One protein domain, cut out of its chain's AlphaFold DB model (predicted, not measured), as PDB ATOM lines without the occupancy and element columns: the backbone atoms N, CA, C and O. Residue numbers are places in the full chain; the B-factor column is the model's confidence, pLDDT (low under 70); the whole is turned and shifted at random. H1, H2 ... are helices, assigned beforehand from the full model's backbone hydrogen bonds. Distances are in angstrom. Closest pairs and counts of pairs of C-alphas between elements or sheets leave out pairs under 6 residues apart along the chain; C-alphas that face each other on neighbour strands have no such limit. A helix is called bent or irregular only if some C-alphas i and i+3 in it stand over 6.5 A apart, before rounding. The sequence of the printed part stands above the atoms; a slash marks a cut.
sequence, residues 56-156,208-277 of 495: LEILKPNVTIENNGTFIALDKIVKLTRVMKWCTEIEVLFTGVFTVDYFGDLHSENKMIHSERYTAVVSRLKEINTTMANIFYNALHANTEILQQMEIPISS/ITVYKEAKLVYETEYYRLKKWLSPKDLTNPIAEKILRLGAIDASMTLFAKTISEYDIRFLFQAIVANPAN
ATOM      1  N   LEU A  56     -33.344  14.436 -47.042       88.43
ATOM      2  CA  LEU A  56     -32.231  14.505 -46.098       88.43
ATOM      3  C   LEU A  56     -32.281  13.379 -45.056       88.43
ATOM      4  O   LEU A  56     -33.309  13.112 -44.419       88.43
ATOM      5  N   GLU A  57     -31.119  12.775 -44.817       89.90
ATOM      6  CA  GLU A  57     -30.911  11.903 -43.668       89.90
ATOM      7  C   GLU A  57     -30.812  12.733 -42.380       89.90
ATOM      8  O   GLU A  57     -30.156  13.775 -42.339       89.90
ATOM      9  N   ILE A  58     -31.457  12.260 -41.310       92.96
ATOM     10  CA  ILE A  58     -31.398  12.908 -39.998       92.96
ATOM     11  C   ILE A  58     -30.071  12.544 -39.331       92.96
ATOM     12  O   ILE A  58     -29.811  11.374 -39.023       92.96
ATOM     13  N   LEU A  59     -29.249  13.557 -39.064       92.85
ATOM     14  CA  LEU A  59     -27.941  13.373 -38.446       92.85
ATOM     15  C   LEU A  59     -28.068  12.846 -37.014       92.85
ATOM     16  O   LEU A  59     -28.873  13.329 -36.217       92.85
ATOM     17  N   LYS A  60     -27.248  11.846 -36.675       92.63
ATOM     18  CA  LYS A  60     -27.173  11.318 -35.312       92.63
ATOM     19  C   LYS A  60     -26.439  12.315 -34.412       92.63
ATOM     20  O   LYS A  60     -25.269  12.596 -34.674       92.63
ATOM     21  N   PRO A  61     -27.067  12.806 -33.333       92.21
ATOM     22  CA  PRO A  61     -26.422  13.765 -32.452       92.21
ATOM     23  C   PRO A  61     -25.337  13.090 -31.608       92.21
ATOM     24  O   PRO A  61     -25.429  11.906 -31.269       92.21
ATOM     25  N   ASN A  62     -24.315  13.862 -31.231       91.17
ATOM     26  CA  ASN A  62     -23.229  13.412 -30.358       91.17
ATOM     27  C   ASN A  62     -23.660  13.413 -28.878       91.17
ATOM     28  O   ASN A  62     -23.085  14.108 -28.045       91.17
ATOM     29  N   VAL A  63     -24.727  12.676 -28.571       85.35
ATOM     30  CA  VAL A  63     -25.262  12.504 -27.218       85.35
ATOM     31  C   VAL A  63     -25.559  11.032 -26.955       85.35
ATOM     32  O   VAL A  63     -26.048  10.299 -27.822       85.35
ATOM     33  N   THR A  64     -25.268  10.584 -25.736       83.99
ATOM     34  CA  THR A  64     -25.598   9.226 -25.303       83.99
ATOM     35  C   THR A  64     -27.086   9.148 -24.998       83.99
ATOM     36  O   THR A  64     -27.587   9.802 -24.093       83.99
ATOM     37  N   ILE A  65     -27.796   8.323 -25.760       82.55
ATOM     38  CA  ILE A  65     -29.208   8.019 -25.517       82.55
ATOM     39  C   ILE A  65     -29.279   6.653 -24.837       82.55
ATOM     40  O   ILE A  65     -29.007   5.632 -25.478       82.55
ATOM     41  N   GLU A  66     -29.612   6.617 -23.556       81.92
ATOM     42  CA  GLU A  66     -29.729   5.366 -22.807       81.92
ATOM     43  C   GLU A  66     -30.971   4.564 -23.239       81.92
ATOM     44  O   GLU A  66     -32.038   5.115 -23.519       81.92
ATOM     45  N   ASN A  67     -30.820   3.241 -23.324       83.46
ATOM     46  CA  ASN A  67     -31.920   2.290 -23.455       83.46
ATOM     47  C   ASN A  67     -31.601   1.089 -22.549       83.46
ATOM     48  O   ASN A  67     -30.524   0.506 -22.655       83.46
ATOM     49  N   ASN A  68     -32.537   0.731 -21.673       85.43
ATOM     50  CA  ASN A  68     -32.432  -0.386 -20.732       85.43
ATOM     51  C   ASN A  68     -32.780  -1.762 -21.347       85.43
ATOM     52  O   ASN A  68     -32.914  -2.740 -20.620       85.43
ATOM     53  N   GLY A  69     -32.956  -1.842 -22.667       83.41
ATOM     54  CA  GLY A  69     -33.360  -3.047 -23.394       83.41
ATOM     55  C   GLY A  69     -34.877  -3.224 -23.518       83.41
ATOM     56  O   GLY A  69     -35.321  -4.185 -24.144       83.41
ATOM     57  N   THR A  70     -35.679  -2.313 -22.961       90.97
ATOM     58  CA  THR A  70     -37.145  -2.374 -23.059       90.97
ATOM     59  C   THR A  70     -37.627  -1.642 -24.308       90.97
ATOM     60  O   THR A  70     -37.235  -0.500 -24.551       90.97
ATOM     61  N   PHE A  71     -38.510  -2.273 -25.083       94.66
ATOM     62  CA  PHE A  71     -39.134  -1.648 -26.251       94.66
ATOM     63  C   PHE A  71     -40.551  -1.159 -25.947       94.66
ATOM     64  O   PHE A  71     -41.299  -1.793 -25.202       94.66
ATOM     65  N   ILE A  72     -40.928  -0.041 -26.565       94.55
ATOM     66  CA  ILE A  72     -42.279   0.517 -26.543       94.55
ATOM     67  C   ILE A  72     -42.957   0.202 -27.875       94.55
ATOM     68  O   ILE A  72     -42.353   0.340 -28.936       94.55
ATOM     69  N   ALA A  73     -44.223  -0.212 -27.819       94.17
ATOM     70  CA  ALA A  73     -45.023  -0.446 -29.015       94.17
ATOM     71  C   ALA A  73     -45.177   0.839 -29.852       94.17
ATOM     72  O   ALA A  73     -45.317   1.937 -29.305       94.17
ATOM     73  N   LEU A  74     -45.185   0.699 -31.182       94.81
ATOM     74  CA  LEU A  74     -45.220   1.832 -32.115       94.81
ATOM     75  C   LEU A  74     -46.415   2.774 -31.898       94.81
ATOM     76  O   LEU A  74     -46.283   3.983 -32.039       94.81
ATOM     77  N   ASP A  75     -47.573   2.252 -31.507       93.82
ATOM     78  CA  ASP A  75     -48.775   3.045 -31.236       93.82
ATOM     79  C   ASP A  75     -48.698   3.858 -29.930       93.82
ATOM     80  O   ASP A  75     -49.554   4.704 -29.678       93.82
ATOM     81  N   LYS A  76     -47.682   3.607 -29.095       94.97
ATOM     82  CA  LYS A  76     -47.466   4.252 -27.790       94.97
ATOM     83  C   LYS A  76     -46.182   5.073 -27.716       94.97
ATOM     84  O   LYS A  76     -45.980   5.769 -26.724       94.97
ATOM     85  N   ILE A  77     -45.318   5.008 -28.732       95.18
ATOM     86  CA  ILE A  77     -44.021   5.697 -28.710       95.18
ATOM     87  C   ILE A  77     -44.168   7.224 -28.722       95.18
ATOM     88  O   ILE A  77     -43.385   7.934 -28.096       95.18
ATOM     89  N   VAL A  78     -45.208   7.724 -29.395       94.22
ATOM     90  CA  VAL A  78     -45.584   9.139 -29.474       94.22
ATOM     91  C   VAL A  78     -47.097   9.240 -29.285       94.22
ATOM     92  O   VAL A  78     -47.848   8.388 -29.758       94.22
ATOM     93  N   LYS A  79     -47.572  10.308 -28.631       92.70
ATOM     94  CA  LYS A  79     -49.010  10.606 -28.577       92.70
ATOM     95  C   LYS A  79     -49.574  10.778 -29.993       92.70
ATOM     96  O   LYS A  79     -49.209  11.720 -30.694       92.70
ATOM     97  N   LEU A  80     -50.521   9.924 -30.376       92.00
ATOM     98  CA  LEU A  80     -51.131   9.933 -31.713       92.00
ATOM     99  C   LEU A  80     -51.811  11.266 -32.064       92.00
ATOM    100  O   LEU A  80     -51.779  11.687 -33.215       92.00
ATOM    101  N   THR A  81     -52.351  11.975 -31.070       90.38
ATOM    102  CA  THR A  81     -52.923  13.320 -31.253       90.38
ATOM    103  C   THR A  81     -51.874  14.341 -31.708       90.38
ATOM    104  O   THR A  81     -52.173  15.200 -32.533       90.38
ATOM    105  N   ARG A  82     -50.622  14.227 -31.242       90.52
ATOM    106  CA  ARG A  82     -49.506  15.089 -31.676       90.52
ATOM    107  C   ARG A  82     -49.030  14.740 -33.081       90.52
ATOM    108  O   ARG A  82     -48.792  15.645 -33.872       90.52
ATOM    109  N   VAL A  83     -48.943  13.445 -33.399       92.52
ATOM    110  CA  VAL A  83     -48.636  12.980 -34.763       92.52
ATOM    111  C   VAL A  83     -49.640  13.578 -35.744       92.52
ATOM    112  O   VAL A  83     -49.244  14.185 -36.736       92.52
ATOM    113  N   MET A  84     -50.933  13.479 -35.426       89.95
ATOM    114  CA  MET A  84     -51.978  14.006 -36.294       89.95
ATOM    115  C   MET A  84     -52.025  15.523 -36.342       89.95
ATOM    116  O   MET A  84     -52.292  16.053 -37.409       89.95
ATOM    117  N   LYS A  85     -51.709  16.231 -35.252       89.21
ATOM    118  CA  LYS A  85     -51.554  17.691 -35.292       89.21
ATOM    119  C   LYS A  85     -50.565  18.100 -36.383       89.21
ATOM    120  O   LYS A  85     -50.928  18.865 -37.267       89.21
ATOM    121  N   TRP A  86     -49.340  17.577 -36.350       91.38
ATOM    122  CA  TRP A  86     -48.304  17.976 -37.310       91.38
ATOM    123  C   TRP A  86     -48.566  17.466 -38.723       91.38
ATOM    124  O   TRP A  86     -48.315  18.184 -39.683       91.38
ATOM    125  N   CYS A  87     -49.133  16.267 -38.847       90.87
ATOM    126  CA  CYS A  87     -49.649  15.742 -40.107       90.87
ATOM    127  C   CYS A  87     -50.626  16.728 -40.767       90.87
ATOM    128  O   CYS A  87     -50.436  17.093 -41.923       90.87
ATOM    129  N   THR A  88     -51.617  17.211 -40.009       86.45
ATOM    130  CA  THR A  88     -52.601  18.181 -40.494       86.45
ATOM    131  C   THR A  88     -51.951  19.505 -40.879       86.45
ATOM    132  O   THR A  88     -52.260  20.033 -41.939       86.45
ATOM    133  N   GLU A  89     -51.038  20.044 -40.064       87.16
ATOM    134  CA  GLU A  89     -50.362  21.308 -40.403       87.16
ATOM    135  C   GLU A  89     -49.533  21.200 -41.694       87.16
ATOM    136  O   GLU A  89     -49.515  22.132 -42.492       87.16
ATOM    137  N   ILE A  90     -48.884  20.055 -41.935       88.27
ATOM    138  CA  ILE A  90     -48.185  19.783 -43.200       88.27
ATOM    139  C   ILE A  90     -49.189  19.744 -44.352       88.27
ATOM    140  O   ILE A  90     -48.990  20.382 -45.376       88.27
ATOM    141  N   GLU A  91     -50.297  19.033 -44.189       84.86
ATOM    142  CA  GLU A  91     -51.356  18.957 -45.195       84.86
ATOM    143  C   GLU A  91     -51.949  20.309 -45.573       84.86
ATOM    144  O   GLU A  91     -52.140  20.583 -46.760       84.86
ATOM    145  N   VAL A  92     -52.193  21.169 -44.585       79.95
ATOM    146  CA  VAL A  92     -52.678  22.533 -44.806       79.95
ATOM    147  C   VAL A  92     -51.692  23.325 -45.660       79.95
ATOM    148  O   VAL A  92     -52.123  24.017 -46.575       79.95
ATOM    149  N   LEU A  93     -50.381  23.180 -45.435       79.03
ATOM    150  CA  LEU A  93     -49.360  23.854 -46.248       79.03
ATOM    151  C   LEU A  93     -49.400  23.437 -47.725       79.03
ATOM    152  O   LEU A  93     -49.155  24.265 -48.596       79.03
ATOM    153  N   PHE A  94     -49.706  22.170 -48.015       76.94
ATOM    154  CA  PHE A  94     -49.732  21.651 -49.388       76.94
ATOM    155  C   PHE A  94     -51.077  21.816 -50.095       76.94
ATOM    156  O   PHE A  94     -51.121  21.822 -51.323       76.94
ATOM    157  N   THR A  95     -52.172  21.883 -49.340       71.74
ATOM    158  CA  THR A  95     -53.531  21.851 -49.901       71.74
ATOM    159  C   THR A  95     -54.315  23.136 -49.689       71.74
ATOM    160  O   THR A  95     -55.409  23.249 -50.233       71.74
ATOM    161  N   GLY A  96     -53.829  24.056 -48.849       65.22
ATOM    162  CA  GLY A  96     -54.544  25.269 -48.446       65.22
ATOM    163  C   GLY A  96     -55.845  25.014 -47.670       65.22
ATOM    164  O   GLY A  96     -56.560  25.960 -47.346       65.22
ATOM    165  N   VAL A  97     -56.185  23.755 -47.370       61.28
ATOM    166  CA  VAL A  97     -57.483  23.361 -46.813       61.28
ATOM    167  C   VAL A  97     -57.301  22.711 -45.446       61.28
ATOM    168  O   VAL A  97     -56.555  21.749 -45.285       61.28
ATOM    169  N   PHE A  98     -58.054  23.204 -44.459       57.02
ATOM    170  CA  PHE A  98     -58.204  22.566 -43.151       57.02
ATOM    171  C   PHE A  98     -59.587  21.913 -43.047       57.02
ATOM    172  O   PHE A  98     -60.603  22.606 -42.992       57.02
ATOM    173  N   THR A  99     -59.651  20.583 -42.992       52.20
ATOM    174  CA  THR A  99     -60.908  19.859 -42.737       52.20
ATOM    175  C   THR A  99     -61.081  19.603 -41.237       52.20
ATOM    176  O   THR A  99     -60.601  18.611 -40.687       52.20
ATOM    177  N   VAL A 100     -61.782  20.525 -40.565       52.29
ATOM    178  CA  VAL A 100     -61.992  20.525 -39.102       52.29
ATOM    179  C   VAL A 100     -62.548  19.194 -38.592       52.29
ATOM    180  O   VAL A 100     -62.082  18.702 -37.566       52.29
ATOM    181  N   ASP A 101     -63.514  18.606 -39.296       51.51
ATOM    182  CA  ASP A 101     -64.287  17.476 -38.771       51.51
ATOM    183  C   ASP A 101     -63.450  16.198 -38.659       51.51
ATOM    184  O   ASP A 101     -63.408  15.567 -37.604       51.51
ATOM    185  N   TYR A 102     -62.711  15.847 -39.714       53.79
ATOM    186  CA  TYR A 102     -61.910  14.620 -39.722       53.79
ATOM    187  C   TYR A 102     -60.699  14.719 -38.786       53.79
ATOM    188  O   TYR A 102     -60.403  13.801 -38.020       53.79
ATOM    189  N   PHE A 103     -60.000  15.855 -38.807       60.89
ATOM    190  CA  PHE A 103     -58.811  16.032 -37.979       60.89
ATOM    191  C   PHE A 103     -59.146  16.331 -36.517       60.89
ATOM    192  O   PHE A 103     -58.424  15.885 -35.628       60.89
ATOM    193  N   GLY A 104     -60.263  17.011 -36.248       64.00
ATOM    194  CA  GLY A 104     -60.700  17.341 -34.893       64.00
ATOM    195  C   GLY A 104     -60.938  16.106 -34.024       64.00
ATOM    196  O   GLY A 104     -60.587  16.106 -32.841       64.00
ATOM    197  N   ASP A 105     -61.459  15.027 -34.607       63.55
ATOM    198  CA  ASP A 105     -61.665  13.761 -33.899       63.55
ATOM    199  C   ASP A 105     -60.343  13.037 -33.618       63.55
ATOM    200  O   ASP A 105     -60.136  12.504 -32.526       63.55
ATOM    201  N   LEU A 106     -59.397  13.108 -34.556       67.44
ATOM    202  CA  LEU A 106     -58.059  12.537 -34.399       67.44
ATOM    203  C   LEU A 106     -57.171  13.332 -33.429       67.44
ATOM    204  O   LEU A 106     -56.247  12.766 -32.839       67.44
ATOM    205  N   HIS A 107     -57.448  14.625 -33.236       66.46
ATOM    206  CA  HIS A 107     -56.734  15.500 -32.299       66.46
ATOM    207  C   HIS A 107     -57.280  15.413 -30.867       66.46
ATOM    208  O   HIS A 107     -56.583  15.795 -29.927       66.46
ATOM    209  N   SER A 108     -58.500  14.898 -30.679       69.98
ATOM    210  CA  SER A 108     -59.137  14.799 -29.365       69.98
ATOM    211  C   SER A 108     -58.909  13.435 -28.715       69.98
ATOM    212  O   SER A 108     -59.254  12.394 -29.278       69.98
ATOM    213  N   GLU A 109     -58.377  13.424 -27.486       69.76
ATOM    214  CA  GLU A 109     -58.212  12.187 -26.704       69.76
ATOM    215  C   GLU A 109     -59.574  11.543 -26.347       69.76
ATOM    216  O   GLU A 109     -59.649  10.323 -26.215       69.76
ATOM    217  N   ASN A 110     -60.664  12.324 -26.307       74.22
ATOM    218  CA  ASN A 110     -61.971  11.893 -25.790       74.22
ATOM    219  C   ASN A 110     -62.954  11.376 -26.851       74.22
ATOM    220  O   ASN A 110     -64.000  10.843 -26.493       74.22
ATOM    221  N   LYS A 111     -62.669  11.570 -28.142       76.83
ATOM    222  CA  LYS A 111     -63.627  11.270 -29.220       76.83
ATOM    223  C   LYS A 111     -63.448   9.901 -29.877       76.83
ATOM    224  O   LYS A 111     -64.336   9.457 -30.591       76.83
ATOM    225  N   MET A 112     -62.315   9.241 -29.646       83.16
ATOM    226  CA  MET A 112     -61.976   7.971 -30.289       83.16
ATOM    227  C   MET A 112     -61.157   7.097 -29.339       83.16
ATOM    228  O   MET A 112     -60.258   7.596 -28.650       83.16
ATOM    229  N   ILE A 113     -61.433   5.792 -29.301       87.76
ATOM    230  CA  ILE A 113     -60.598   4.863 -28.532       87.76
ATOM    231  C   ILE A 113     -59.222   4.711 -29.193       87.76
ATOM    232  O   ILE A 113     -59.047   4.931 -30.392       87.76
ATOM    233  N   HIS A 114     -58.207   4.349 -28.406       89.34
ATOM    234  CA  HIS A 114     -56.810   4.365 -28.864       89.34
ATOM    235  C   HIS A 114     -56.538   3.460 -30.075       89.34
ATOM    236  O   HIS A 114     -55.833   3.874 -30.991       89.34
ATOM    237  N   SER A 115     -57.120   2.259 -30.116       91.46
ATOM    238  CA  SER A 115     -56.944   1.301 -31.220       91.46
ATOM    239  C   SER A 115     -57.538   1.793 -32.544       91.46
ATOM    240  O   SER A 115     -56.907   1.662 -33.596       91.46
ATOM    241  N   GLU A 116     -58.728   2.392 -32.498       90.21
ATOM    242  CA  GLU A 116     -59.371   3.017 -33.659       90.21
ATOM    243  C   GLU A 116     -58.552   4.210 -34.147       90.21
ATOM    244  O   GLU A 116     -58.255   4.305 -35.339       90.21
ATOM    245  N   ARG A 117     -58.075   5.051 -33.216       90.45
ATOM    246  CA  ARG A 117     -57.199   6.179 -33.549       90.45
ATOM    247  C   ARG A 117     -55.936   5.691 -34.233       90.45
ATOM    248  O   ARG A 117     -55.590   6.208 -35.286       90.45
ATOM    249  N   TYR A 118     -55.266   4.682 -33.684       92.75
ATOM    250  CA  TYR A 118     -54.057   4.140 -34.297       92.75
ATOM    251  C   TYR A 118     -54.314   3.636 -35.721       92.75
ATOM    252  O   TYR A 118     -53.548   3.951 -36.628       92.75
ATOM    253  N   THR A 119     -55.430   2.937 -35.942       92.79
ATOM    254  CA  THR A 119     -55.822   2.456 -37.274       92.79
ATOM    255  C   THR A 119     -56.033   3.613 -38.255       92.79
ATOM    256  O   THR A 119     -55.498   3.581 -39.365       92.79
ATOM    257  N   ALA A 120     -56.743   4.664 -37.836       90.43
ATOM    258  CA  ALA A 120     -56.983   5.849 -38.654       90.43
ATOM    259  C   ALA A 120     -55.687   6.626 -38.956       90.43
ATOM    260  O   ALA A 120     -55.434   6.967 -40.113       90.43
ATOM    261  N   VAL A 121     -54.821   6.824 -37.953       91.73
ATOM    262  CA  VAL A 121     -53.501   7.459 -38.128       91.73
ATOM    263  C   VAL A 121     -52.657   6.677 -39.127       91.73
ATOM    264  O   VAL A 121     -52.122   7.258 -40.066       91.73
ATOM    265  N   VAL A 122     -52.562   5.354 -38.974       93.95
ATOM    266  CA  VAL A 122     -51.805   4.504 -39.901       93.95
ATOM    267  C   VAL A 122     -52.366   4.603 -41.317       93.95
ATOM    268  O   VAL A 122     -51.583   4.673 -42.263       93.95
ATOM    269  N   SER A 123     -53.693   4.621 -41.480       92.40
ATOM    270  CA  SER A 123     -54.320   4.791 -42.793       92.40
ATOM    271  C   SER A 123     -53.915   6.115 -43.432       92.40
ATOM    272  O   SER A 123     -53.421   6.117 -44.556       92.40
ATOM    273  N   ARG A 124     -54.021   7.231 -42.700       89.97
ATOM    274  CA  ARG A 124     -53.670   8.546 -43.247       89.97
ATOM    275  C   ARG A 124     -52.182   8.665 -43.562       89.97
ATOM    276  O   ARG A 124     -51.803   9.132 -44.631       89.97
ATOM    277  N   LEU A 125     -51.319   8.165 -42.681       92.63
ATOM    278  CA  LEU A 125     -49.874   8.179 -42.907       92.63
ATOM    279  C   LEU A 125     -49.441   7.298 -44.085       92.63
ATOM    280  O   LEU A 125     -48.326   7.472 -44.570       92.63
ATOM    281  N   LYS A 126     -50.265   6.365 -44.581       93.94
ATOM    282  CA  LYS A 126     -49.976   5.662 -45.844       93.94
ATOM    283  C   LYS A 126     -50.140   6.567 -47.065       93.94
ATOM    284  O   LYS A 126     -49.418   6.369 -48.035       93.94
ATOM    285  N   GLU A 127     -51.033   7.550 -47.001       89.86
ATOM    286  CA  GLU A 127     -51.368   8.445 -48.118       89.86
ATOM    287  C   GLU A 127     -50.369   9.601 -48.270       89.86
ATOM    288  O   GLU A 127     -50.172  10.119 -49.366       89.86
ATOM    289  N   ILE A 128     -49.686   9.975 -47.188       88.64
ATOM    290  CA  ILE A 128     -48.671  11.036 -47.187       88.64
ATOM    291  C   ILE A 128     -47.327  10.464 -47.632       88.64
ATOM    292  O   ILE A 128     -46.890   9.441 -47.111       88.64
ATOM    293  N   ASN A 129     -46.626  11.110 -48.563       89.96
ATOM    294  CA  ASN A 129     -45.302  10.647 -48.993       89.96
ATOM    295  C   ASN A 129     -44.194  10.990 -47.967       89.96
ATOM    296  O   ASN A 129     -44.397  11.749 -47.019       89.96
ATOM    297  N   THR A 130     -43.009  10.395 -48.118       88.44
ATOM    298  CA  THR A 130     -41.862  10.650 -47.222       88.44
ATOM    299  C   THR A 130     -41.387  12.094 -47.268       88.44
ATOM    300  O   THR A 130     -41.075  12.649 -46.217       88.44
ATOM    301  N   THR A 131     -41.429  12.728 -48.438       89.32
ATOM    302  CA  THR A 131     -41.004  14.118 -48.624       89.32
ATOM    303  C   THR A 131     -41.822  15.074 -47.755       89.32
ATOM    304  O   THR A 131     -41.260  15.911 -47.055       89.32
ATOM    305  N   MET A 132     -43.147  14.896 -47.710       90.89
ATOM    306  CA  MET A 132     -44.040  15.649 -46.825       90.89
ATOM    307  C   MET A 132     -43.701  15.404 -45.351       90.89
ATOM    308  O   MET A 132     -43.604  16.354 -44.582       90.89
ATOM    309  N   ALA A 133     -43.459  14.153 -44.945       91.63
ATOM    310  CA  ALA A 133     -43.077  13.835 -43.565       91.63
ATOM    311  C   ALA A 133     -41.687  14.383 -43.172       91.63
ATOM    312  O   ALA A 133     -41.412  14.560 -41.984       91.63
ATOM    313  N   ASN A 134     -40.816  14.651 -44.149       93.25
ATOM    314  CA  ASN A 134     -39.479  15.206 -43.944       93.25
ATOM    315  C   ASN A 134     -39.437  16.748 -43.979       93.25
ATOM    316  O   ASN A 134     -38.435  17.354 -43.594       93.25
ATOM    317  N   ILE A 135     -40.520  17.405 -44.406       93.66
ATOM    318  CA  ILE A 135     -40.481  18.824 -44.770       93.66
ATOM    319  C   ILE A 135     -39.998  19.739 -43.638       93.66
ATOM    320  O   ILE A 135     -39.258  20.686 -43.885       93.66
ATOM    321  N   PHE A 136     -40.351  19.438 -42.386       95.74
ATOM    322  CA  PHE A 136     -39.922  20.252 -41.251       95.74
ATOM    323  C   PHE A 136     -38.416  20.150 -40.993       95.74
ATOM    324  O   PHE A 136     -37.774  21.161 -40.730       95.74
ATOM    325  N   TYR A 137     -37.821  18.960 -41.114       96.90
ATOM    326  CA  TYR A 137     -36.374  18.812 -40.948       96.90
ATOM    327  C   TYR A 137     -35.612  19.552 -42.054       96.90
ATOM    328  O   TYR A 137     -34.655  20.276 -41.769       96.90
ATOM    329  N   ASN A 138     -36.101  19.457 -43.293       95.38
ATOM    330  CA  ASN A 138     -35.573  20.237 -44.411       95.38
ATOM    331  C   ASN A 138     -35.687  21.740 -44.149       95.38
ATOM    332  O   ASN A 138     -34.726  22.470 -44.377       95.38
ATOM    333  N   ALA A 139     -36.820  22.196 -43.607       95.03
ATOM    334  CA  ALA A 139     -37.023  23.593 -43.249       95.03
ATOM    335  C   ALA A 139     -36.007  24.057 -42.203       95.03
ATOM    336  O   ALA A 139     -35.402  25.112 -42.371       95.03
ATOM    337  N   LEU A 140     -35.770  23.276 -41.143       96.26
ATOM    338  CA  LEU A 140     -34.767  23.607 -40.124       96.26
ATOM    339  C   LEU A 140     -33.368  23.745 -40.729       96.26
ATOM    340  O   LEU A 140     -32.626  24.665 -40.371       96.26
ATOM    341  N   HIS A 141     -33.017  22.850 -41.654       95.83
ATOM    342  CA  HIS A 141     -31.743  22.895 -42.362       95.83
ATOM    343  C   HIS A 141     -31.637  24.152 -43.236       95.83
ATOM    344  O   HIS A 141     -30.725  24.956 -43.044       95.83
ATOM    345  N   ALA A 142     -32.624  24.375 -44.106       93.08
ATOM    346  CA  ALA A 142     -32.662  25.506 -45.025       93.08
ATOM    347  C   ALA A 142     -32.673  26.855 -44.290       93.08
ATOM    348  O   ALA A 142     -31.895  27.742 -44.626       93.08
ATOM    349  N   ASN A 143     -33.486  27.006 -43.238       93.53
ATOM    350  CA  ASN A 143     -33.510  28.234 -42.438       93.53
ATOM    351  C   ASN A 143     -32.147  28.502 -41.783       93.53
ATOM    352  O   ASN A 143     -31.701  29.645 -41.754       93.53
ATOM    353  N   THR A 144     -31.462  27.464 -41.291       94.34
ATOM    354  CA  THR A 144     -30.114  27.613 -40.721       94.34
ATOM    355  C   THR A 144     -29.111  28.073 -41.782       94.34
ATOM    356  O   THR A 144     -28.328  28.983 -41.522       94.34
ATOM    357  N   GLU A 145     -29.140  27.479 -42.977       92.07
ATOM    358  CA  GLU A 145     -28.255  27.840 -44.095       92.07
ATOM    359  C   GLU A 145     -28.503  29.266 -44.594       92.07
ATOM    360  O   GLU A 145     -27.548  30.005 -44.830       92.07
ATOM    361  N   ILE A 146     -29.770  29.665 -44.726       89.06
ATOM    362  CA  ILE A 146     -30.164  31.006 -45.174       89.06
ATOM    363  C   ILE A 146     -29.740  32.056 -44.144       89.06
ATOM    364  O   ILE A 146     -29.037  33.003 -44.491       89.06
ATOM    365  N   LEU A 147     -30.086  31.868 -42.865       90.46
ATOM    366  CA  LEU A 147     -29.704  32.802 -41.799       90.46
ATOM    367  C   LEU A 147     -28.183  32.931 -41.658       90.46
ATOM    368  O   LEU A 147     -27.690  34.010 -41.337       90.46
ATOM    369  N   GLN A 148     -27.436  31.850 -41.910       90.52
ATOM    370  CA  GLN A 148     -25.974  31.869 -41.877       90.52
ATOM    371  C   GLN A 148     -25.389  32.719 -43.008       90.52
ATOM    372  O   GLN A 148     -24.378  33.376 -42.787       90.52
ATOM    373  N   GLN A 149     -26.011  32.686 -44.191       88.39
ATOM    374  CA  GLN A 149     -25.580  33.435 -45.374       88.39
ATOM    375  C   GLN A 149     -26.017  34.906 -45.346       88.39
ATOM    376  O   GLN A 149     -25.342  35.736 -45.935       88.39
ATOM    377  N   MET A 150     -27.127  35.247 -44.680       83.95
ATOM    378  CA  MET A 150     -27.643  36.623 -44.671       83.95
ATOM    379  C   MET A 150     -26.802  37.604 -43.836       83.95
ATOM    380  O   MET A 150     -26.859  38.796 -44.107       83.95
ATOM    381  N   GLU A 151     -26.077  37.149 -42.804       81.64
ATOM    382  CA  GLU A 151     -25.310  37.994 -41.852       81.64
ATOM    383  C   GLU A 151     -26.020  39.300 -41.423       81.64
ATOM    384  O   GLU A 151     -25.439  40.384 -41.351       81.64
ATOM    385  N   ILE A 152     -27.308  39.205 -41.103       85.02
ATOM    386  CA  ILE A 152     -28.102  40.341 -40.623       85.02
ATOM    387  C   ILE A 152     -28.055  40.476 -39.092       85.02
ATOM    388  O   ILE A 152     -27.895  39.479 -38.383       85.02
ATOM    389  N   PRO A 153     -28.245  41.695 -38.543       90.30
ATOM    390  CA  PRO A 153     -28.298  41.905 -37.100       90.30
ATOM    391  C   PRO A 153     -29.370  41.049 -36.420       90.30
ATOM    392  O   PRO A 153     -30.508  40.968 -36.895       90.30
ATOM    393  N   ILE A 154     -29.025  40.458 -35.271       93.97
ATOM    394  CA  ILE A 154     -29.975  39.669 -34.484       93.97
ATOM    395  C   ILE A 154     -31.095  40.575 -33.965       93.97
ATOM    396  O   ILE A 154     -30.850  41.624 -33.369       93.97
ATOM    397  N   SER A 155     -32.334  40.144 -34.164       94.21
ATOM    398  CA  SER A 155     -33.534  40.883 -33.821       94.21
ATOM    399  C   SER A 155     -34.688  39.922 -33.548       94.21
ATOM    400  O   SER A 155     -34.947  39.004 -34.321       94.21
ATOM    401  N   SER A 156     -35.427  40.151 -32.460       94.32
ATOM    402  CA  SER A 156     -36.747  39.538 -32.262       94.32
ATOM    403  C   SER A 156     -37.832  40.247 -33.072       94.32
ATOM    404  O   SER A 156     -38.824  39.629 -33.432       94.32
ATOM    405  N   ILE A 208     -29.860  32.622 -35.334       95.22
ATOM    406  CA  ILE A 208     -29.484  31.321 -35.897       95.22
ATOM    407  C   ILE A 208     -29.183  30.264 -34.827       95.22
ATOM    408  O   ILE A 208     -29.424  29.079 -35.049       95.22
ATOM    409  N   THR A 209     -28.702  30.664 -33.646       96.53
ATOM    410  CA  THR A 209     -28.427  29.735 -32.543       96.53
ATOM    411  C   THR A 209     -29.696  29.010 -32.096       96.53
ATOM    412  O   THR A 209     -29.641  27.811 -31.843       96.53
ATOM    413  N   VAL A 210     -30.850  29.689 -32.096       96.64
ATOM    414  CA  VAL A 210     -32.149  29.088 -31.746       96.64
ATOM    415  C   VAL A 210     -32.560  28.044 -32.785       96.64
ATOM    416  O   VAL A 210     -33.016  26.965 -32.421       96.64
ATOM    417  N   TYR A 211     -32.343  28.321 -34.075       96.46
ATOM    418  CA  TYR A 211     -32.624  27.365 -35.154       96.46
ATOM    419  C   TYR A 211     -31.704  26.139 -35.090       96.46
ATOM    420  O   TYR A 211     -32.175  25.007 -35.209       96.46
ATOM    421  N   LYS A 212     -30.405  26.347 -34.831       96.89
ATOM    422  CA  LYS A 212     -29.431  25.261 -34.637       96.89
ATOM    423  C   LYS A 212     -29.790  24.394 -33.427       96.89
ATOM    424  O   LYS A 212     -29.738  23.169 -33.522       96.89
ATOM    425  N   GLU A 213     -30.199  25.006 -32.317       97.41
ATOM    426  CA  GLU A 213     -30.651  24.288 -31.121       97.41
ATOM    427  C   GLU A 213     -31.946  23.506 -31.392       97.41
ATOM    428  O   GLU A 213     -32.027  22.322 -31.077       97.41
ATOM    429  N   ALA A 214     -32.927  24.114 -32.063       97.92
ATOM    430  CA  ALA A 214     -34.180  23.451 -32.417       97.92
ATOM    431  C   ALA A 214     -33.972  22.254 -33.356       97.92
ATOM    432  O   ALA A 214     -34.653  21.233 -33.213       97.92
ATOM    433  N   LYS A 215     -33.009  22.351 -34.281       97.47
ATOM    434  CA  LYS A 215     -32.565  21.239 -35.129       97.47
ATOM    435  C   LYS A 215     -31.923  20.122 -34.312       97.47
ATOM    436  O   LYS A 215     -32.302  18.967 -34.479       97.47
ATOM    437  N   LEU A 216     -31.029  20.454 -33.383       97.02
ATOM    438  CA  LEU A 216     -30.406  19.461 -32.506       97.02
ATOM    439  C   LEU A 216     -31.432  18.757 -31.599       97.02
ATOM    440  O   LEU A 216     -31.341  17.547 -31.381       97.02
ATOM    441  N   VAL A 217     -32.428  19.489 -31.092       97.25
ATOM    442  CA  VAL A 217     -33.539  18.923 -30.311       97.25
ATOM    443  C   VAL A 217     -34.362  17.953 -31.159       97.25
ATOM    444  O   VAL A 217     -34.664  16.855 -30.693       97.25
ATOM    445  N   TYR A 218     -34.674  18.316 -32.408       98.08
ATOM    446  CA  TYR A 218     -35.358  17.423 -33.347       98.08
ATOM    447  C   TYR A 218     -34.565  16.126 -33.573       98.08
ATOM    448  O   TYR A 218     -35.104  15.028 -33.434       98.08
ATOM    449  N   GLU A 219     -33.269  16.244 -33.874       97.81
ATOM    450  CA  GLU A 219     -32.372  15.108 -34.117       97.81
ATOM    451  C   GLU A 219     -32.273  14.191 -32.892       97.81
ATOM    452  O   GLU A 219     -32.387  12.968 -33.001       97.81
ATOM    453  N   THR A 220     -32.124  14.779 -31.705       97.22
ATOM    454  CA  THR A 220     -32.055  14.042 -30.434       97.22
ATOM    455  C   THR A 220     -33.339  13.284 -30.157       97.22
ATOM    456  O   THR A 220     -33.284  12.097 -29.830       97.22
ATOM    457  N   GLU A 221     -34.491  13.926 -30.343       96.78
ATOM    458  CA  GLU A 221     -35.779  13.282 -30.120       96.78
ATOM    459  C   GLU A 221     -36.038  12.163 -31.133       96.78
ATOM    460  O   GLU A 221     -36.423  11.064 -30.737       96.78
ATOM    461  N   TYR A 222     -35.739  12.378 -32.419       97.27
ATOM    462  CA  TYR A 222     -35.871  11.340 -33.445       97.27
ATOM    463  C   TYR A 222     -35.076  10.076 -33.078       97.27
ATOM    464  O   TYR A 222     -35.630   8.973 -33.058       97.27
ATOM    465  N   TYR A 223     -33.796  10.216 -32.710       96.42
ATOM    466  CA  TYR A 223     -32.977   9.065 -32.318       96.42
ATOM    467  C   TYR A 223     -33.375   8.470 -30.961       96.42
ATOM    468  O   TYR A 223     -33.205   7.261 -30.764       96.42
ATOM    469  N   ARG A 224     -33.930   9.272 -30.043       95.29
ATOM    470  CA  ARG A 224     -34.480   8.784 -28.771       95.29
ATOM    471  C   ARG A 224     -35.671   7.870 -29.015       95.29
ATOM    472  O   ARG A 224     -35.672   6.737 -28.539       95.29
ATOM    473  N   LEU A 225     -36.635   8.332 -29.809       95.65
ATOM    474  CA  LEU A 225     -37.821   7.564 -30.181       95.65
ATOM    475  C   LEU A 225     -37.437   6.293 -30.954       95.65
ATOM    476  O   LEU A 225     -37.914   5.206 -30.633       95.65
ATOM    477  N   LYS A 226     -36.504   6.399 -31.912       95.16
ATOM    478  CA  LYS A 226     -36.008   5.262 -32.705       95.16
ATOM    479  C   LYS A 226     -35.401   4.163 -31.834       95.16
ATOM    480  O   LYS A 226     -35.644   2.987 -32.080       95.16
ATOM    481  N   LYS A 227     -34.631   4.533 -30.804       93.86
ATOM    482  CA  LYS A 227     -33.996   3.566 -29.895       93.86
ATOM    483  C   LYS A 227     -34.991   2.747 -29.089       93.86
ATOM    484  O   LYS A 227     -34.631   1.656 -28.669       93.86
ATOM    485  N   TRP A 228     -36.181   3.272 -28.833       94.73
ATOM    486  CA  TRP A 228     -37.195   2.620 -28.007       94.73
ATOM    487  C   TRP A 228     -38.116   1.700 -28.814       94.73
ATOM    488  O   TRP A 228     -38.910   0.975 -28.222       94.73
ATOM    489  N   LEU A 229     -38.009   1.690 -30.143       95.10
ATOM    490  CA  LEU A 229     -38.739   0.760 -30.998       95.10
ATOM    491  C   LEU A 229     -37.976  -0.549 -31.190       95.10
ATOM    492  O   LEU A 229     -36.744  -0.575 -31.243       95.10
ATOM    493  N   SER A 230     -38.724  -1.642 -31.336       94.40
ATOM    494  CA  SER A 230     -38.136  -2.937 -31.666       94.40
ATOM    495  C   SER A 230     -37.557  -2.929 -33.091       94.40
ATOM    496  O   SER A 230     -38.061  -2.205 -33.956       94.40
ATOM    497  N   PRO A 231     -36.563  -3.784 -33.406       93.42
ATOM    498  CA  PRO A 231     -36.067  -3.929 -34.777       93.42
ATOM    499  C   PRO A 231     -37.177  -4.240 -35.790       93.42
ATOM    500  O   PRO A 231     -37.122  -3.772 -36.921       93.42
ATOM    501  N   LYS A 232     -38.213  -4.981 -35.375       94.21
ATOM    502  CA  LYS A 232     -39.383  -5.280 -36.208       94.21
ATOM    503  C   LYS A 232     -40.173  -4.012 -36.536       94.21
ATOM    504  O   LYS A 232     -40.495  -3.795 -37.701       94.21
ATOM    505  N   ASP A 233     -40.453  -3.165 -35.549       94.66
ATOM    506  CA  ASP A 233     -41.186  -1.912 -35.777       94.66
ATOM    507  C   ASP A 233     -40.406  -0.960 -36.687       94.66
ATOM    508  O   ASP A 233     -41.001  -0.310 -37.540       94.66
ATOM    509  N   LEU A 234     -39.073  -0.937 -36.582       93.51
ATOM    510  CA  LEU A 234     -38.215  -0.111 -37.439       93.51
ATOM    511  C   LEU A 234     -38.244  -0.512 -38.922       93.51
ATOM    512  O   LEU A 234     -37.907   0.308 -39.770       93.51
ATOM    513  N   THR A 235     -38.668  -1.735 -39.254       93.08
ATOM    514  CA  THR A 235     -38.878  -2.145 -40.655       93.08
ATOM    515  C   THR A 235     -40.216  -1.675 -41.233       93.08
ATOM    516  O   THR A 235     -40.430  -1.776 -42.439       93.08
ATOM    517  N   ASN A 236     -41.128  -1.148 -40.405       92.55
ATOM    518  CA  ASN A 236     -42.414  -0.634 -40.861       92.55
ATOM    519  C   ASN A 236     -42.246   0.774 -41.472       92.55
ATOM    520  O   ASN A 236     -41.863   1.697 -40.751       92.55
ATOM    521  N   PRO A 237     -42.624   1.007 -42.745       89.25
ATOM    522  CA  PRO A 237     -42.534   2.331 -43.374       89.25
ATOM    523  C   PRO A 237     -43.318   3.440 -42.650       89.25
ATOM    524  O   PRO A 237     -43.005   4.621 -42.789       89.25
ATOM    525  N   ILE A 238     -44.345   3.081 -41.875       94.84
ATOM    526  CA  ILE A 238     -45.129   4.032 -41.077       94.84
ATOM    527  C   ILE A 238     -44.382   4.468 -39.818       94.84
ATOM    528  O   ILE A 238     -44.579   5.595 -39.364       94.84
ATOM    529  N   ALA A 239     -43.493   3.625 -39.281       95.77
ATOM    530  CA  ALA A 239     -42.710   3.976 -38.105       95.77
ATOM    531  C   ALA A 239     -41.868   5.226 -38.369       95.77
ATOM    532  O   ALA A 239     -41.916   6.162 -37.582       95.77
ATOM    533  N   GLU A 240     -41.202   5.298 -39.521       94.48
ATOM    534  CA  GLU A 240     -40.386   6.457 -39.892       94.48
ATOM    535  C   GLU A 240     -41.199   7.764 -39.912       94.48
ATOM    536  O   GLU A 240     -40.748   8.784 -39.393       94.48
ATOM    537  N   LYS A 241     -42.437   7.729 -40.424       95.36
ATOM    538  CA  LYS A 241     -43.332   8.899 -40.434       95.36
ATOM    539  C   LYS A 241     -43.760   9.291 -39.020       95.36
ATOM    540  O   LYS A 241     -43.718  10.470 -38.683       95.36
ATOM    541  N   ILE A 242     -44.119   8.322 -38.174       96.04
ATOM    542  CA  ILE A 242     -44.479   8.576 -36.767       96.04
ATOM    543  C   ILE A 242     -43.298   9.185 -36.003       96.04
ATOM    544  O   ILE A 242     -43.489  10.156 -35.274       96.04
ATOM    545  N   LEU A 243     -42.086   8.654 -36.187       96.17
ATOM    546  CA  LEU A 243     -40.872   9.163 -35.545       96.17
ATOM    547  C   LEU A 243     -40.578  10.607 -35.974       96.17
ATOM    548  O   LEU A 243     -40.355  11.464 -35.119       96.17
ATOM    549  N   ARG A 244     -40.629  10.895 -37.283       95.73
ATOM    550  CA  ARG A 244     -40.388  12.242 -37.824       95.73
ATOM    551  C   ARG A 244     -41.414  13.254 -37.341       95.73
ATOM    552  O   ARG A 244     -41.025  14.332 -36.903       95.73
ATOM    553  N   LEU A 245     -42.701  12.906 -37.383       95.44
ATOM    554  CA  LEU A 245     -43.778  13.775 -36.905       95.44
ATOM    555  C   LEU A 245     -43.728  13.956 -35.382       95.44
ATOM    556  O   LEU A 245     -43.995  15.044 -34.881       95.44
ATOM    557  N   GLY A 246     -43.346  12.916 -34.638       95.27
ATOM    558  CA  GLY A 246     -43.159  12.990 -33.190       95.27
ATOM    559  C   GLY A 246     -42.031  13.933 -32.778       95.27
ATOM    560  O   GLY A 246     -42.206  14.717 -31.846       95.27
ATOM    561  N   ALA A 247     -40.916  13.924 -33.512       97.41
ATOM    562  CA  ALA A 247     -39.772  14.795 -33.247       97.41
ATOM    563  C   ALA A 247     -40.068  16.296 -33.467       97.41
ATOM    564  O   ALA A 247     -39.426  17.143 -32.840       97.41
ATOM    565  N   ILE A 248     -41.070  16.644 -34.290       97.73
ATOM    566  CA  ILE A 248     -41.500  18.042 -34.501       97.73
ATOM    567  C   ILE A 248     -41.924  18.678 -33.174       97.73
ATOM    568  O   ILE A 248     -41.570  19.822 -32.897       97.73
ATOM    569  N   ASP A 249     -42.640  17.940 -32.325       94.78
ATOM    570  CA  ASP A 249     -43.201  18.478 -31.083       94.78
ATOM    571  C   ASP A 249     -42.121  18.965 -30.106       94.78
ATOM    572  O   ASP A 249     -42.269  20.025 -29.494       94.78
ATOM    573  N   ALA A 250     -41.005  18.238 -30.009       95.98
ATOM    574  CA  ALA A 250     -39.872  18.624 -29.171       95.98
ATOM    575  C   ALA A 250     -39.216  19.919 -29.676       95.98
ATOM    576  O   ALA A 250     -39.013  20.861 -28.909       95.98
ATOM    577  N   SER A 251     -38.952  19.995 -30.983       97.99
ATOM    578  CA  SER A 251     -38.344  21.166 -31.623       97.99
ATOM    579  C   SER A 251     -39.246  22.404 -31.535       97.99
ATOM    580  O   SER A 251     -38.809  23.483 -31.134       97.99
ATOM    581  N   MET A 252     -40.545  22.242 -31.796       97.40
ATOM    582  CA  MET A 252     -41.519  23.330 -31.709       97.40
ATOM    583  C   MET A 252     -41.778  23.794 -30.272       97.40
ATOM    584  O   MET A 252     -42.093  24.965 -30.064       97.40
ATOM    585  N   THR A 253     -41.602  22.926 -29.270       95.13
ATOM    586  CA  THR A 253     -41.648  23.328 -27.853       95.13
ATOM    587  C   THR A 253     -40.509  24.294 -27.515       95.13
ATOM    588  O   THR A 253     -40.732  25.274 -26.801       95.13
ATOM    589  N   LEU A 254     -39.308  24.070 -28.065       96.24
ATOM    590  CA  LEU A 254     -38.200  25.014 -27.920       96.24
ATOM    591  C   LEU A 254     -38.521  26.352 -28.599       96.24
ATOM    592  O   LEU A 254     -38.377  27.400 -27.970       96.24
ATOM    593  N   PHE A 255     -39.011  26.331 -29.844       96.76
ATOM    594  CA  PHE A 255     -39.408  27.565 -30.529       96.76
ATOM    595  C   PHE A 255     -40.487  28.333 -29.770       96.76
ATOM    596  O   PHE A 255     -40.341  29.534 -29.593       96.76
ATOM    597  N   ALA A 256     -41.527  27.667 -29.264       94.53
ATOM    598  CA  ALA A 256     -42.605  28.321 -28.523       94.53
ATOM    599  C   ALA A 256     -42.124  28.989 -27.223       94.53
ATOM    600  O   ALA A 256     -42.673  30.010 -26.810       94.53
ATOM    601  N   LYS A 257     -41.081  28.441 -26.584       94.81
ATOM    602  CA  LYS A 257     -40.451  29.054 -25.407       94.81
ATOM    603  C   LYS A 257     -39.691  30.334 -25.766       94.81
ATOM    604  O   LYS A 257     -39.690  31.279 -24.982       94.81
ATOM    605  N   THR A 258     -39.043  30.355 -26.927       93.72
ATOM    606  CA  THR A 258     -38.181  31.467 -27.362       93.72
ATOM    607  C   THR A 258     -38.942  32.541 -28.146       93.72
ATOM    608  O   THR A 258     -38.581  33.714 -28.108       93.72
ATOM    609  N   ILE A 259     -40.017  32.154 -28.832       94.00
ATOM    610  CA  ILE A 259     -40.867  32.992 -29.680       94.00
ATOM    611  C   ILE A 259     -42.304  32.909 -29.145       94.00
ATOM    612  O   ILE A 259     -43.192  32.303 -29.739       94.00
ATOM    613  N   SER A 260     -42.543  33.509 -27.979       91.27
ATOM    614  CA  SER A 260     -43.826  33.391 -27.271       91.27
ATOM    615  C   SER A 260     -44.941  34.290 -27.823       91.27
ATOM    616  O   SER A 260     -46.072  34.236 -27.349       91.27
ATOM    617  N   GLU A 261     -44.639  35.164 -28.787       89.54
ATOM    618  CA  GLU A 261     -45.594  36.149 -29.320       89.54
ATOM    619  C   GLU A 261     -46.624  35.555 -30.293       89.54
ATOM    620  O   GLU A 261     -47.649  36.197 -30.569       89.54
ATOM    621  N   TYR A 262     -46.361  34.342 -30.788       89.77
ATOM    622  CA  TYR A 262     -47.145  33.675 -31.816       89.77
ATOM    623  C   TYR A 262     -47.599  32.274 -31.397       89.77
ATOM    624  O   TYR A 262     -46.971  31.593 -30.590       89.77
ATOM    625  N   ASP A 263     -48.700  31.824 -32.000       87.22
ATOM    626  CA  ASP A 263     -49.188  30.455 -31.851       87.22
ATOM    627  C   ASP A 263     -48.216  29.457 -32.486       87.22
ATOM    628  O   ASP A 263     -47.640  29.695 -33.547       87.22
ATOM    629  N   ILE A 264     -48.060  28.307 -31.838       90.57
ATOM    630  CA  ILE A 264     -47.082  27.296 -32.237       90.57
ATOM    631  C   ILE A 264     -47.362  26.703 -33.627       90.57
ATOM    632  O   ILE A 264     -46.423  26.327 -34.320       90.57
ATOM    633  N   ARG A 265     -48.630  26.609 -34.056       88.05
ATOM    634  CA  ARG A 265     -48.977  26.093 -35.391       88.05
ATOM    635  C   ARG A 265     -48.654  27.126 -36.461       88.05
ATOM    636  O   ARG A 265     -48.061  26.775 -37.472       88.05
ATOM    637  N   PHE A 266     -48.928  28.402 -36.184       88.24
ATOM    638  CA  PHE A 266     -48.460  29.492 -37.040       88.24
ATOM    639  C   PHE A 266     -46.938  29.469 -37.207       88.24
ATOM    640  O   PHE A 266     -46.451  29.507 -38.331       88.24
ATOM    641  N   LEU A 267     -46.186  29.371 -36.104       91.19
ATOM    642  CA  LEU A 267     -44.722  29.336 -36.164       91.19
ATOM    643  C   LEU A 267     -44.206  28.143 -36.965       91.19
ATOM    644  O   LEU A 267     -43.275  28.297 -37.746       91.19
ATOM    645  N   PHE A 268     -44.827  26.973 -36.803       93.28
ATOM    646  CA  PHE A 268     -44.500  25.800 -37.607       93.28
ATOM    647  C   PHE A 268     -44.678  26.086 -39.102       93.28
ATOM    648  O   PHE A 268     -43.744  25.881 -39.875       93.28
ATOM    649  N   GLN A 269     -45.845  26.603 -39.499       89.04
ATOM    650  CA  GLN A 269     -46.118  26.932 -40.897       89.04
ATOM    651  C   GLN A 269     -45.143  27.985 -41.431       89.04
ATOM    652  O   GLN A 269     -44.636  27.829 -42.537       89.04
ATOM    653  N   ALA A 270     -44.823  29.008 -40.632       90.20
ATOM    654  CA  ALA A 270     -43.877  30.050 -41.013       90.20
ATOM    655  C   ALA A 270     -42.491  29.458 -41.279       90.20
ATOM    656  O   ALA A 270     -41.971  29.595 -42.378       90.20
ATOM    657  N   ILE A 271     -41.939  28.698 -40.330       93.07
ATOM    658  CA  ILE A 271     -40.620  28.067 -40.472       93.07
ATOM    659  C   ILE A 271     -40.554  27.184 -41.724       93.07
ATOM    660  O   ILE A 271     -39.554  27.226 -42.441       93.07
ATOM    661  N   VAL A 272     -41.608  26.409 -42.006       91.45
ATOM    662  CA  VAL A 272     -41.661  25.543 -43.194       91.45
ATOM    663  C   VAL A 272     -41.768  26.340 -44.493       91.45
ATOM    664  O   VAL A 272     -41.117  25.982 -45.471       91.45
ATOM    665  N   ALA A 273     -42.557  27.412 -44.508       86.38
ATOM    666  CA  ALA A 273     -42.793  28.232 -45.690       86.38
ATOM    667  C   ALA A 273     -41.615  29.161 -46.033       86.38
ATOM    668  O   ALA A 273     -41.408  29.460 -47.207       86.38
ATOM    669  N   ASN A 274     -40.835  29.590 -45.033       86.48
ATOM    670  CA  ASN A 274     -39.750  30.566 -45.178       86.48
ATOM    671  C   ASN A 274     -38.821  30.332 -46.392       86.48
ATOM    672  O   ASN A 274     -38.491  31.307 -47.060       86.48
ATOM    673  N   PRO A 275     -38.378  29.099 -46.717       82.40
ATOM    674  CA  PRO A 275     -37.435  28.890 -47.818       82.40
ATOM    675  C   PRO A 275     -38.069  28.874 -49.219       82.40
ATOM    676  O   PRO A 275     -37.328  28.842 -50.198       82.40
ATOM    677  N   ALA A 276     -39.401  28.800 -49.335       75.71
ATOM    678  CA  ALA A 276     -40.066  28.443 -50.595       75.71
ATOM    679  C   ALA A 276     -41.309  29.276 -50.960       75.71
ATOM    680  O   ALA A 276     -41.764  29.175 -52.097       75.71
ATOM    681  N   ASN A 277     -41.843  30.089 -50.044       64.50
ATOM    682  CA  ASN A 277     -43.028  30.919 -50.282       64.50
ATOM    683  C   ASN A 277     -42.684  32.417 -50.268       64.50
ATOM    684  O   ASN A 277     -41.616  32.810 -49.810       64.50
TER     685      ASN A 277
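This is residues 56 to 156 and 208 to 277 of the 495 residues of an uncharacterized protein of Caenorhabditis elegans (UniProt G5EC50). Three long helices side by side, H4, H5 and H7, make an up-and-down bundle, each running against the one before it in the chain, with H7 nearest the middle of the whole. H1 crosses H7, H2 and H3 pack on H1, and H8 packs across H4 and H7; the long first stretch, residues 56 to 79, has no named element and loops past H5. The printed part has 171 residues, with eight named helices, H1 to H8 in chain order, and no named strand, so its class is all helix. It is compact, with a radius of gyration of the C-alphas of 16.4 A and spans of 50 by 40 by 27 A.

Pass residues 56 to 79 and you reach H1, residues 80 to 95, one of two hubs, touching five helices. H2, residues 100 to 107, forms a helical hairpin with it; their closest C-alphas, Thr 81 and His 107, are 4.5 A apart. H3, residues 114 to 127, touches H1 with residues 117 to 121 alone, closest at C-alphas 84 and 121, 7.0 A. Look next at H4, residues 130 to 150, which is irregular, C-alphas 133 and 136 being 7.5 A apart, and has a kink of 45 degrees near residue 137. Beyond the cut, H5, residues 208 to 228, touches H4 at a shallow tilt of 28 degrees, opposite ways, closest at C-alphas 140 and 215, 6.0 A. H6, residues 231 to 234, touches no helix. The other hub, H7, residues 237 to 258, touches H5 with 23 pairs of C-alphas within 8 A, the closest those of Ala 214 and Ser 251, 4.8 A. H7 and H1 are about perpendicular at 88 degrees, closest at C-alphas 83 and 245, 5.4 A. H8, residues 264 to 273, touches H4, closest at C-alphas 139 and 272, 5.0 A. H1 and H5 are apart. Every O i to N i+4 pair is within hydrogen-bond range in H1 and H8, but 2 of 4 in H2, 9 of 10 in H3, 15 of 17 in H4, 16 of 17 in H5 and 15 of 18 in H7; H6 is too short for such a pair.

Find C-alpha 80 at (-51.131, 9.933, -31.713); from there H1 runs 21.9 A to C-alpha 95. H2 and H6 are short, H3 measures 20.4 A, H4 29.7 A and H5 30.7 A. H7 runs 33.5 A from C-alpha 237 at (-42.534, 2.331, -43.374), and H8 ends 14.2 A from its start, at C-alpha 273, (-42.793, 28.232, -45.690).

The C-alphas farthest apart, those of Ile 113 and Glu 151, are 50.2 A apart. Residues 157 to 207 are not printed, and C-alphas 156 and 208 are 11.6 A apart across this cut. Of the links printed whole, none is long. The mean pLDDT of the printed part is 88.9; residues 96 to 109 and residue 277 are under 70.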